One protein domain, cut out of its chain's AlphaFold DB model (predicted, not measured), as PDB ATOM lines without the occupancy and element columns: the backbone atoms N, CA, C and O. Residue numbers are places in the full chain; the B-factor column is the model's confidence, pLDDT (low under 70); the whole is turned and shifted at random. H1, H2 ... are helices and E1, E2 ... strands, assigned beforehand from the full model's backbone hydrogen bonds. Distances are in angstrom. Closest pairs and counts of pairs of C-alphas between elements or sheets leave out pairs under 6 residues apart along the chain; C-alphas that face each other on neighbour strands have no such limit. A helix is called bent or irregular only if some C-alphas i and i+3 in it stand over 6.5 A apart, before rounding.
ATOM      1  N   ILE A  12      69.843 -38.887   8.400       75.31
ATOM      2  CA  ILE A  12      69.535 -39.409   7.063       75.31
ATOM      3  C   ILE A  12      70.240 -38.520   6.032       75.31
ATOM      4  O   ILE A  12      69.794 -37.382   5.830       75.31
ATOM      5  N   PRO A  13      71.337 -39.001   5.415       75.44
ATOM      6  CA  PRO A  13      72.078 -38.249   4.414       75.44
ATOM      7  C   PRO A  13      71.307 -38.171   3.093       75.44
ATOM      8  O   PRO A  13      70.425 -38.983   2.807       75.44
ATOM      9  N   GLN A  14      71.651 -37.191   2.258       73.56
ATOM     10  CA  GLN A  14      71.139 -37.128   0.890       73.56
ATOM     11  C   GLN A  14      71.697 -38.295   0.056       73.56
ATOM     12  O   GLN A  14      72.818 -38.748   0.282       73.56
ATOM     13  N   GLY A  15      70.909 -38.799  -0.898       77.62
ATOM     14  CA  GLY A  15      71.305 -39.923  -1.761       77.62
ATOM     15  C   GLY A  15      70.957 -41.319  -1.227       77.62
ATOM     16  O   GLY A  15      71.366 -42.317  -1.819       77.62
ATOM     17  N   ILE A  16      70.189 -41.413  -0.138       81.62
ATOM     18  CA  ILE A  16      69.611 -42.686   0.310       81.62
ATOM     19  C   ILE A  16      68.602 -43.228  -0.714       81.62
ATOM     20  O   ILE A  16      67.871 -42.471  -1.355       81.62
ATOM     21  N   LYS A  17      68.528 -44.554  -0.842       82.00
ATOM     22  CA  LYS A  17      67.483 -45.229  -1.625       82.00
ATOM     23  C   LYS A  17      66.372 -45.692  -0.692       82.00
ATOM     24  O   LYS A  17      66.647 -46.167   0.407       82.00
ATOM     25  N   ILE A  18      65.125 -45.581  -1.137       82.19
ATOM     26  CA  ILE A  18      63.950 -45.963  -0.347       82.19
ATOM     27  C   ILE A  18      63.179 -47.054  -1.083       82.19
ATOM     28  O   ILE A  18      62.819 -46.886  -2.247       82.19
ATOM     29  N   ILE A  19      62.916 -48.163  -0.393       81.81
ATOM     30  CA  ILE A  19      62.038 -49.235  -0.860       81.81
ATOM     31  C   ILE A  19      60.639 -49.005  -0.292       81.81
ATOM     32  O   ILE A  19      60.455 -48.832   0.918       81.81
ATOM     33  N   ARG A  20      59.657 -49.049  -1.190       77.50
ATOM     34  CA  ARG A  20      58.234 -48.859  -0.916       77.50
ATOM     35  C   ARG A  20      57.424 -50.024  -1.459       77.50
ATOM     36  O   ARG A  20      57.711 -50.506  -2.553       77.50
ATOM     37  N   ALA A  21      56.394 -50.414  -0.725       76.00
ATOM     38  CA  ALA A  21      55.296 -51.209  -1.246       76.00
ATOM     39  C   ALA A  21      54.140 -50.271  -1.623       76.00
ATOM     40  O   ALA A  21      53.829 -49.318  -0.905       76.00
ATOM     41  N   TYR A  22      53.510 -50.528  -2.764       70.88
ATOM     42  CA  TYR A  22      52.270 -49.873  -3.166       70.88
ATOM     43  C   TYR A  22      51.266 -50.953  -3.564       70.88
ATOM     44  O   TYR A  22      51.651 -51.965  -4.148       70.88
ATOM     45  N   SER A  23      49.994 -50.744  -3.234       66.81
ATOM     46  CA  SER A  23      48.899 -51.535  -3.796       66.81
ATOM     47  C   SER A  23      48.279 -50.743  -4.940       66.81
ATOM     48  O   SER A  23      48.009 -49.553  -4.783       66.81
ATOM     49  N   SER A  24      48.079 -51.385  -6.091       63.47
ATOM     50  CA  SER A  24      47.322 -50.820  -7.216       63.47
ATOM     51  C   SER A  24      45.823 -51.110  -7.122       63.47
ATOM     52  O   SER A  24      45.078 -50.717  -8.015       63.47
ATOM     53  N   ASP A  25      45.387 -51.808  -6.072       62.62
ATOM     54  CA  ASP A  25      43.978 -52.082  -5.811       62.62
ATOM     55  C   ASP A  25      43.342 -50.819  -5.209       62.62
ATOM     56  O   ASP A  25      43.479 -50.528  -4.018       62.62
ATOM     57  N   VAL A  26      42.736 -50.000  -6.070       63.69
ATOM     58  CA  VAL A  26      42.022 -48.770  -5.707       63.69
ATOM     59  C   VAL A  26      40.519 -49.025  -5.804       63.69
ATOM     60  O   VAL A  26      40.022 -49.476  -6.834       63.69
ATOM     61  N   ALA A  27      39.781 -48.753  -4.725       67.62
ATOM     62  CA  ALA A  27      38.325 -48.887  -4.728       67.62
ATOM     63  C   ALA A  27      37.671 -47.823  -5.634       67.62
ATOM     64  O   ALA A  27      38.252 -46.766  -5.891       67.62
ATOM     65  N   TYR A  28      36.435 -48.067  -6.089       62.31
ATOM     66  CA  TYR A  28      35.658 -47.068  -6.838       62.31
ATOM     67  C   TYR A  28      35.620 -45.723  -6.088       62.31
ATOM     68  O   TYR A  28      35.212 -45.665  -4.930       62.31
ATOM     69  N   GLY A  29      36.045 -44.643  -6.753       65.69
ATOM     70  CA  GLY A  29      36.101 -43.290  -6.179       65.69
ATOM     71  C   GLY A  29      37.385 -42.950  -5.408       65.69
ATOM     72  O   GLY A  29      37.520 -41.826  -4.926       65.69
ATOM     73  N   GLN A  30      38.348 -43.870  -5.303       65.56
ATOM     74  CA  GLN A  30      39.636 -43.605  -4.666       65.56
ATOM     75  C   GLN A  30      40.604 -42.904  -5.635       65.56
ATOM     76  O   GLN A  30      41.062 -43.492  -6.607       65.56
ATOM     77  N   ILE A  31      40.964 -41.655  -5.323       67.31
ATOM     78  CA  ILE A  31      41.867 -40.810  -6.135       67.31
ATOM     79  C   ILE A  31      43.311 -40.751  -5.596       67.31
ATOM     80  O   ILE A  31      44.119 -39.937  -6.036       67.31
ATOM     81  N   ARG A  32      43.637 -41.558  -4.577       71.44
ATOM     82  CA  ARG A  32      44.950 -41.564  -3.908       71.44
ATOM     83  C   ARG A  32      45.473 -42.983  -3.755       71.44
ATOM     84  O   ARG A  32      44.750 -43.864  -3.291       71.44
ATOM     85  N   VAL A  33      46.746 -43.191  -4.068       72.25
ATOM     86  CA  VAL A  33      47.425 -44.475  -3.859       72.25
ATOM     87  C   VAL A  33      48.076 -44.474  -2.480       72.25
ATOM     88  O   VAL A  33      48.919 -43.625  -2.184       72.25
ATOM     89  N   LEU A  34      47.700 -45.433  -1.632       73.88
ATOM     90  CA  LEU A  34      48.363 -45.649  -0.348       73.88
ATOM     91  C   LEU A  34      49.730 -46.296  -0.581       73.88
ATOM     92  O   LEU A  34      49.865 -47.285  -1.303       73.88
ATOM     93  N   VAL A  35      50.754 -45.721   0.040       71.88
ATOM     94  CA  VAL A  35      52.138 -46.184  -0.056       71.88
ATOM     95  C   VAL A  35      52.602 -46.565   1.337       71.88
ATOM     96  O   VAL A  35      52.409 -45.796   2.271       71.88
ATOM     97  N   ALA A  36      53.232 -47.727   1.471       79.00
ATOM     98  CA  ALA A  36      53.914 -48.130   2.691       79.00
ATOM     99  C   ALA A  36      55.427 -48.036   2.467       79.00
ATOM    100  O   ALA A  36      55.966 -48.592   1.507       79.00
ATOM    101  N   TRP A  37      56.121 -47.306   3.334       80.25
ATOM    102  CA  TRP A  37      57.575 -47.221   3.327       80.25
ATOM    103  C   TRP A  37      58.153 -48.378   4.137       80.25
ATOM    104  O   TRP A  37      57.876 -48.513   5.328       80.25
ATOM    105  N   ASN A  38      58.960 -49.227   3.504       78.81
ATOM    106  CA  ASN A  38      59.448 -50.455   4.129       78.81
ATOM    107  C   ASN A  38      60.908 -50.347   4.552       78.81
ATOM    108  O   ASN A  38      61.257 -50.810   5.629       78.81
ATOM    109  N   ARG A  39      61.784 -49.764   3.727       82.25
ATOM    110  CA  ARG A  39      63.227 -49.810   4.006       82.25
ATOM    111  C   ARG A  39      63.986 -48.622   3.438       82.25
ATOM    112  O   ARG A  39      63.790 -48.257   2.283       82.25
ATOM    113  N   LEU A  40      64.900 -48.081   4.235       81.25
ATOM    114  CA  LEU A  40      65.927 -47.132   3.813       81.25
ATOM    115  C   LEU A  40      67.239 -47.879   3.583       81.25
ATOM    116  O   LEU A  40      67.628 -48.702   4.410       81.25
ATOM    117  N   ILE A  41      67.922 -47.574   2.483       83.19
ATOM    118  CA  ILE A  41      69.258 -48.074   2.160       83.19
ATOM    119  C   ILE A  41      70.198 -46.875   2.084       83.19
ATOM    120  O   ILE A  41      70.015 -45.970   1.264       83.19
ATOM    121  N   PHE A  42      71.205 -46.876   2.950       84.50
ATOM    122  CA  PHE A  42      72.200 -45.821   3.039       84.50
ATOM    123  C   PHE A  42      73.298 -45.991   1.980       84.50
ATOM    124  O   PHE A  42      73.562 -47.116   1.548       84.50
ATOM    125  N   PRO A  43      73.985 -44.904   1.574       78.38
ATOM    126  CA  PRO A  43      75.099 -44.983   0.622       78.38
ATOM    127  C   PRO A  43      76.234 -45.917   1.070       78.38
ATOM    128  O   PRO A  43      76.937 -46.475   0.236       78.38
ATOM    129  N   ASN A  44      76.387 -46.120   2.382       80.75
ATOM    130  CA  ASN A  44      77.344 -47.051   2.984       80.75
ATOM    131  C   ASN A  44      76.841 -48.512   3.055       80.75
ATOM    132  O   ASN A  44      77.508 -49.354   3.646       80.75
ATOM    133  N   GLY A  45      75.658 -48.814   2.508       77.94
ATOM    134  CA  GLY A  45      75.043 -50.145   2.525       77.94
ATOM    135  C   GLY A  45      74.258 -50.490   3.795       77.94
ATOM    136  O   GLY A  45      73.607 -51.535   3.825       77.94
ATOM    137  N   ALA A  46      74.260 -49.632   4.821       82.81
ATOM    138  CA  ALA A  46      73.435 -49.838   6.008       82.81
ATOM    139  C   ALA A  46      71.940 -49.783   5.653       82.81
ATOM    140  O   ALA A  46      71.533 -49.104   4.705       82.81
ATOM    141  N   MET A  47      71.110 -50.493   6.419       82.06
ATOM    142  CA  MET A  47      69.669 -50.575   6.175       82.06
ATOM    143  C   MET A  47      68.881 -50.268   7.445       82.06
ATOM    144  O   MET A  47      69.221 -50.758   8.519       82.06
ATOM    145  N   ILE A  48      67.806 -49.493   7.308       82.00
ATOM    146  CA  ILE A  48      66.829 -49.248   8.377       82.00
ATOM    147  C   ILE A  48      65.457 -49.691   7.882       82.00
ATOM    148  O   ILE A  48      65.030 -49.298   6.797       82.00
ATOM    149  N   ASP A  49      64.771 -50.512   8.675       82.62
ATOM    150  CA  ASP A  49      63.406 -50.951   8.396       82.62
ATOM    151  C   ASP A  49      62.395 -49.942   8.958       82.62
ATOM    152  O   ASP A  49      62.436 -49.597  10.140       82.62
ATOM    153  N   LEU A  50      61.504 -49.458   8.097       78.00
ATOM    154  CA  LEU A  50      60.456 -48.489   8.417       78.00
ATOM    155  C   LEU A  50      59.112 -49.158   8.744       78.00
ATOM    156  O   LEU A  50      58.129 -48.461   8.988       78.00
ATOM    157  N   LYS A  51      59.057 -50.498   8.745       80.00
ATOM    158  CA  LYS A  51      57.913 -51.326   9.157       80.00
ATOM    159  C   LYS A  51      56.575 -50.936   8.516       80.00
ATOM    160  O   LYS A  51      55.524 -51.107   9.124       80.00
ATOM    161  N   GLY A  52      56.606 -50.427   7.286       68.44
ATOM    162  CA  GLY A  52      55.398 -50.038   6.562       68.44
ATOM    163  C   GLY A  52      54.820 -48.692   7.002       68.44
ATOM    164  O   GLY A  52      53.604 -48.525   6.970       68.44
ATOM    165  N   MET A  53      55.664 -47.736   7.409       76.31
ATOM    166  CA  MET A  53      55.244 -46.355   7.681       76.31
ATOM    167  C   MET A  53      54.371 -45.815   6.543       76.31
ATOM    168  O   MET A  53      54.755 -45.888   5.373       76.31
ATOM    169  N   SER A  54      53.211 -45.255   6.892       70.44
ATOM    170  CA  SER A  54      52.281 -44.685   5.915       70.44
ATOM    171  C   SER A  54      52.937 -43.525   5.168       70.44
ATOM    172  O   SER A  54      53.518 -42.624   5.776       70.44
ATOM    173  N   GLY A  55      52.871 -43.565   3.842       73.38
ATOM    174  CA  GLY A  55      53.385 -42.514   2.987       73.38
ATOM    175  C   GLY A  55      52.419 -41.352   2.871       73.38
ATOM    176  O   GLY A  55      51.222 -41.543   2.660       73.38
ATOM    177  N   THR A  56      52.968 -40.149   2.993       77.19
ATOM    178  CA  THR A  56      52.245 -38.890   2.849       77.19
ATOM    179  C   THR A  56      52.689 -38.146   1.592       77.19
ATOM    180  O   THR A  56      53.833 -38.288   1.154       77.19
ATOM    181  N   ASP A  57      51.802 -37.335   1.024       75.00
ATOM    182  CA  ASP A  57      52.147 -36.360  -0.010       75.00
ATOM    183  C   ASP A  57      52.961 -35.178   0.559       75.00
ATOM    184  O   ASP A  57      53.232 -35.090   1.761       75.00
ATOM    185  N   GLY A  58      53.380 -34.258  -0.316       69.06
ATOM    186  CA  GLY A  58      54.214 -33.105   0.051       69.06
ATOM    187  C   GLY A  58      53.557 -32.106   1.015       69.06
ATOM    188  O   GLY A  58      54.252 -31.236   1.532       69.06
ATOM    189  N   ILE A  59      52.250 -32.234   1.271       77.69
ATOM    190  CA  ILE A  59      51.491 -31.411   2.225       77.69
ATOM    191  C   ILE A  59      51.073 -32.201   3.479       77.69
ATOM    192  O   ILE A  59      50.358 -31.671   4.328       77.69
ATOM    193  N   GLY A  60      51.533 -33.450   3.624       73.81
ATOM    194  CA  GLY A  60      51.324 -34.279   4.813       73.81
ATOM    195  C   GLY A  60      50.024 -35.091   4.825       73.81
ATOM    196  O   GLY A  60      49.718 -35.717   5.838       73.81
ATOM    197  N   GLN A  61      49.258 -35.119   3.734       72.62
ATOM    198  CA  GLN A  61      48.077 -35.978   3.628       72.62
ATOM    199  C   GLN A  61      48.490 -37.409   3.299       72.62
ATOM    200  O   GLN A  61      49.461 -37.632   2.582       72.62
ATOM    201  N   ALA A  62      47.737 -38.394   3.783       74.06
ATOM    202  CA  ALA A  62      48.010 -39.794   3.480       74.06
ATOM    203  C   ALA A  62      47.831 -40.104   1.980       74.06
ATOM    204  O   ALA A  62      46.878 -39.651   1.335       74.06
ATOM    205  N   GLY A  63      48.732 -40.931   1.450       70.88
ATOM    206  CA  GLY A  63      48.741 -41.376   0.060       70.88
ATOM    207  C   GLY A  63      49.289 -40.343  -0.924       70.88
ATOM    208  O   GLY A  63      49.385 -39.153  -0.633       70.88
ATOM    209  N   LEU A  64      49.654 -40.817  -2.113       73.56
ATOM    210  CA  LEU A  64      50.104 -39.976  -3.221       73.56
ATOM    211  C   LEU A  64      48.942 -39.748  -4.194       73.56
ATOM    212  O   LEU A  64      48.222 -40.690  -4.531       73.56
ATOM    213  N   HIS A  65      48.765 -38.501  -4.627       68.94
ATOM    214  CA  HIS A  65      47.816 -38.122  -5.671       68.94
ATOM    215  C   HIS A  65      48.547 -38.031  -7.012       68.94
ATOM    216  O   HIS A  65      49.584 -37.375  -7.103       68.94
ATOM    217  N   ASP A  66      47.999 -38.677  -8.036       72.69
ATOM    218  CA  ASP A  66      48.485 -38.621  -9.414       72.69
ATOM    219  C   ASP A  66      47.284 -38.676 -10.378       72.69
ATOM    220  O   ASP A  66      46.133 -38.807  -9.947       72.69
ATOM    221  N   GLN A  67      47.531 -38.548 -11.680       72.44
ATOM    222  CA  GLN A  67      46.497 -38.621 -12.709       72.44
ATOM    223  C   GLN A  67      45.725 -39.945 -12.619       72.44
ATOM    224  O   GLN A  67      46.306 -41.028 -12.603       72.44
ATOM    225  N   THR A  68      44.396 -39.846 -12.564       71.00
ATOM    226  CA  THR A  68      43.492 -40.998 -12.470       71.00
ATOM    227  C   THR A  68      42.755 -41.185 -13.795       71.00
ATOM    228  O   THR A  68      42.088 -40.263 -14.262       71.00
ATOM    229  N   ASP A  69      42.834 -42.383 -14.379       78.12
ATOM    230  CA  ASP A  69      42.002 -42.788 -15.518       78.12
ATOM    231  C   ASP A  69      40.830 -43.651 -15.024       78.12
ATOM    232  O   ASP A  69      41.006 -44.795 -14.600       78.12
ATOM    233  N   ASN A  70      39.616 -43.103 -15.094       80.56
ATOM    234  CA  ASN A  70      38.390 -43.781 -14.665       80.56
ATOM    235  C   ASN A  70      37.832 -44.764 -15.709       80.56
ATOM    236  O   ASN A  70      36.798 -45.385 -15.469       80.56
ATOM    237  N   HIS A  71      38.470 -44.895 -16.877       86.56
ATOM    238  CA  HIS A  71      38.111 -45.848 -17.929       86.56
ATOM    239  C   HIS A  71      36.628 -45.791 -18.358       86.56
ATOM    240  O   HIS A  71      36.066 -46.785 -18.827       86.56
ATOM    241  N   TYR A  72      35.975 -44.625 -18.250       86.69
ATOM    242  CA  TYR A  72      34.539 -44.472 -18.524       86.69
ATOM    243  C   TYR A  72      34.139 -44.889 -19.937       86.69
ATOM    244  O   TYR A  72      33.071 -45.464 -20.121       86.69
ATOM    245  N   ALA A  73      35.004 -44.667 -20.929       88.44
ATOM    246  CA  ALA A  73      34.761 -45.117 -22.296       88.44
ATOM    247  C   ALA A  73      34.627 -46.649 -22.387       88.44
ATOM    248  O   ALA A  73      33.780 -47.152 -23.119       88.44
ATOM    249  N   ARG A  74      35.415 -47.397 -21.604       87.62
ATOM    250  CA  ARG A  74      35.329 -48.862 -21.534       87.62
ATOM    251  C   ARG A  74      34.089 -49.325 -20.769       87.62
ATOM    252  O   ARG A  74      33.495 -50.326 -21.153       87.62
ATOM    253  N   ILE A  75      33.712 -48.609 -19.709       89.88
ATOM    254  CA  ILE A  75      32.569 -48.959 -18.850       89.88
ATOM    255  C   ILE A  75      31.237 -48.663 -19.551       89.88
ATOM    256  O   ILE A  75      30.342 -49.502 -19.561       89.88
ATOM    257  N   PHE A  76      31.103 -47.483 -20.161       92.69
ATOM    258  CA  PHE A  76      29.835 -46.986 -20.703       92.69
ATOM    259  C   PHE A  76      29.748 -47.017 -22.232       92.69
ATOM    260  O   PHE A  76      28.676 -46.768 -22.782       92.69
ATOM    261  N   GLY A  77      30.833 -47.343 -22.941       93.00
ATOM    262  CA  GLY A  77      30.868 -47.304 -24.405       93.00
ATOM    263  C   GLY A  77      29.818 -48.198 -25.067       93.00
ATOM    264  O   GLY A  77      29.126 -47.760 -25.984       93.00
ATOM    265  N   SER A  78      29.632 -49.425 -24.571       94.31
ATOM    266  CA  SER A  78      28.619 -50.350 -25.098       94.31
ATOM    267  C   SER A  78      27.191 -49.865 -24.839       94.31
ATOM    268  O   SER A  78      26.354 -49.937 -25.734       94.31
ATOM    269  N   ALA A  79      26.914 -49.320 -23.651       93.25
ATOM    270  CA  ALA A  79      25.602 -48.778 -23.303       93.25
ATOM    271  C   ALA A  79      25.228 -47.581 -24.192       93.25
ATOM    272  O   ALA A  79      24.096 -47.491 -24.667       93.25
ATOM    273  N   ILE A  80      26.191 -46.698 -24.481       94.06
ATOM    274  CA  ILE A  80      26.003 -45.575 -25.406       94.06
ATOM    275  C   ILE A  80      25.686 -46.086 -26.816       94.06
ATOM    276  O   ILE A  80      24.720 -45.629 -27.424       94.06
ATOM    277  N   LEU A  81      26.447 -47.062 -27.324       94.94
ATOM    278  CA  LEU A  81      26.198 -47.653 -28.644       94.94
ATOM    279  C   LEU A  81      24.806 -48.295 -28.729       94.94
ATOM    280  O   LEU A  81      24.080 -48.051 -29.689       94.94
ATOM    281  N   MET A  82      24.408 -49.062 -27.713       93.81
ATOM    282  CA  MET A  82      23.080 -49.679 -27.642       93.81
ATOM    283  C   MET A  82      21.960 -48.636 -27.617       93.81
ATOM    284  O   MET A  82      20.958 -48.797 -28.310       93.81
ATOM    285  N   SER A  83      22.140 -47.544 -26.870       92.50
ATOM    286  CA  SER A  83      21.183 -46.433 -26.828       92.50
ATOM    287  C   SER A  83      21.007 -45.787 -28.206       92.50
ATOM    288  O   SER A  83      19.881 -45.608 -28.673       92.50
ATOM    289  N   LEU A  84      22.112 -45.520 -28.913       93.88
ATOM    290  CA  LEU A  84      22.078 -44.970 -30.271       93.88
ATOM    291  C   LEU A  84      21.388 -45.914 -31.262       93.88
ATOM    292  O   LEU A  84      20.591 -45.459 -32.083       93.88
ATOM    293  N   LEU A  85      21.651 -47.222 -31.169       92.38
ATOM    294  CA  LEU A  85      20.958 -48.227 -31.977       92.38
ATOM    295  C   LEU A  85      19.453 -48.255 -31.682       92.38
ATOM    296  O   LEU A  85      18.664 -48.330 -32.617       92.38
ATOM    297  N   GLY A  86      19.049 -48.149 -30.413       90.31
ATOM    298  CA  GLY A  86      17.641 -48.097 -30.011       90.31
ATOM    299  C   GLY A  86      16.913 -46.871 -30.564       90.31
ATOM    300  O   GLY A  86      15.849 -47.005 -31.168       90.31
ATOM    301  N   VAL A  87      17.519 -45.686 -30.441       91.69
ATOM    302  CA  VAL A  87      16.988 -44.439 -31.022       91.69
ATOM    303  C   VAL A  87      16.891 -44.545 -32.544       91.69
ATOM    304  O   VAL A  87      15.860 -44.203 -33.121       91.69
ATOM    305  N   GLY A  88      17.932 -45.067 -33.199       88.88
ATOM    306  CA  GLY A  88      17.940 -45.283 -34.645       88.88
ATOM    307  C   GLY A  88      16.851 -46.255 -35.105       88.88
ATOM    308  O   GLY A  88      16.136 -45.963 -36.063       88.88
ATOM    309  N   ALA A  89      16.667 -47.371 -34.397       89.44
ATOM    310  CA  ALA A  89      15.609 -48.337 -34.680       89.44
ATOM    311  C   ALA A  89      14.216 -47.704 -34.536       89.44
ATOM    312  O   ALA A  89      13.387 -47.842 -35.435       89.44
ATOM    313  N   GLN A  90      13.988 -46.937 -33.466       82.69
ATOM    314  CA  GLN A  90      12.716 -46.257 -33.216       82.69
ATOM    315  C   GLN A  90      12.392 -45.197 -34.281       82.69
ATOM    316  O   GLN A  90      11.242 -45.083 -34.696       82.69
TER     317      GLN A  90
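This is residues 12 to 90 of the 113 residues of a protein of mine drainage metagenome (UniProt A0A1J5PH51). A small twisted sheet of three strands, E1 to E3, lies at one end of a long, thin shape, and a single helix, H1, sticks out at the other end as a lone arm, with loops between the two. The loop of residues 23 to 34 reaches out from the sheet's end on the helix's side, and residues 55 to 71 lead from the sheet to H1; a short antiparallel pairing of residues 32 to 33 with residues 64 to 65 ties these two loops to each other. The 79 printed residues hold three named strands and then one named helix, E1 E2 E3 H1 along the chain, and the sheet has the order E1 - E2 - E3, antiparallel throughout. The class is mixed, helices and strands. The whole is extended, with a radius of gyration of the C-alphas of 21.4 A and spans of 73 by 23 by 20 A, and the arm makes much of its length.

The first strand, E1, residues 17 to 22, is an edge strand of the sheet. It forms a hairpin with E2, residues 35 to 41, the inner strand; the two are antiparallel at 156 degrees between their directions. Among the C-alphas that face each other are 20 and 37, 4.6 A apart. N 19 and O 39, 2.8 A apart, and N 36 and O 21, 2.9 A apart, are within hydrogen-bond range. E2 forms a second hairpin with E3, residues 47 to 54, the other edge strand, antiparallel at 169 degrees. Here C-alphas 39 and 49 face each other at 4.5 A, and N 40 and O 48, 2.8 A apart, and N 50 and O 38, 2.8 A apart, are within hydrogen-bond range. The three strands form a meander, each strand the antiparallel neighbour of the one before. E1 and E3 have Ala 21 and Gly 52 as their closest C-alphas, 7.9 A apart. E3 bends by 61 degrees at residue 51. The sheet is twisted, with C-alphas up to 4.0 A off its best plane. H1, residues 72 to 90, is not on the sheet, with 0 pairs of C-alphas within 10 A. It is apart from E1 and from E2. In its backbone 13 of 15 O i to N i+4 pairs are within hydrogen-bond range.

E1 runs from Lys 17, with its C-alpha at (67.483, -45.229, -1.625), to Tyr 22, over 16.0 A. E2 runs from Val 35 to Ile 41, over 17.4 A. E3, the longest strand with 8 residues, runs from Met 47, with its C-alpha at (69.669, -50.575, 6.175), to Ser 54, over 18.4 A. H1 runs from Tyr 72 to Gln 90, whose C-alpha is at (12.716, -46.257, -33.216), over 26.4 A. It is irregular, with C-alphas 75 and 78 at 7.5 A from each other, and has a kink of 29 degrees near residue 79.

The two C-alphas farthest apart are those of Asn 44 and Gln 90, at 74.1 A. Residues 71 to 90, of which 72 to 90 belong to H1, stand free; without them the body has 59 residues and spans 43 by 21 by 17 A. The printed part has no cut. The links E1 to E2, of 12 residues, and E3 to H1, of 17 residues, are long, and the link E2 to E3, of 5 residues, is tight. The mean pLDDT of the printed part is 78.9, and that of H1 is 91. The model's confidence is under 70 at residues 23 to 31, 52, 58 and 65.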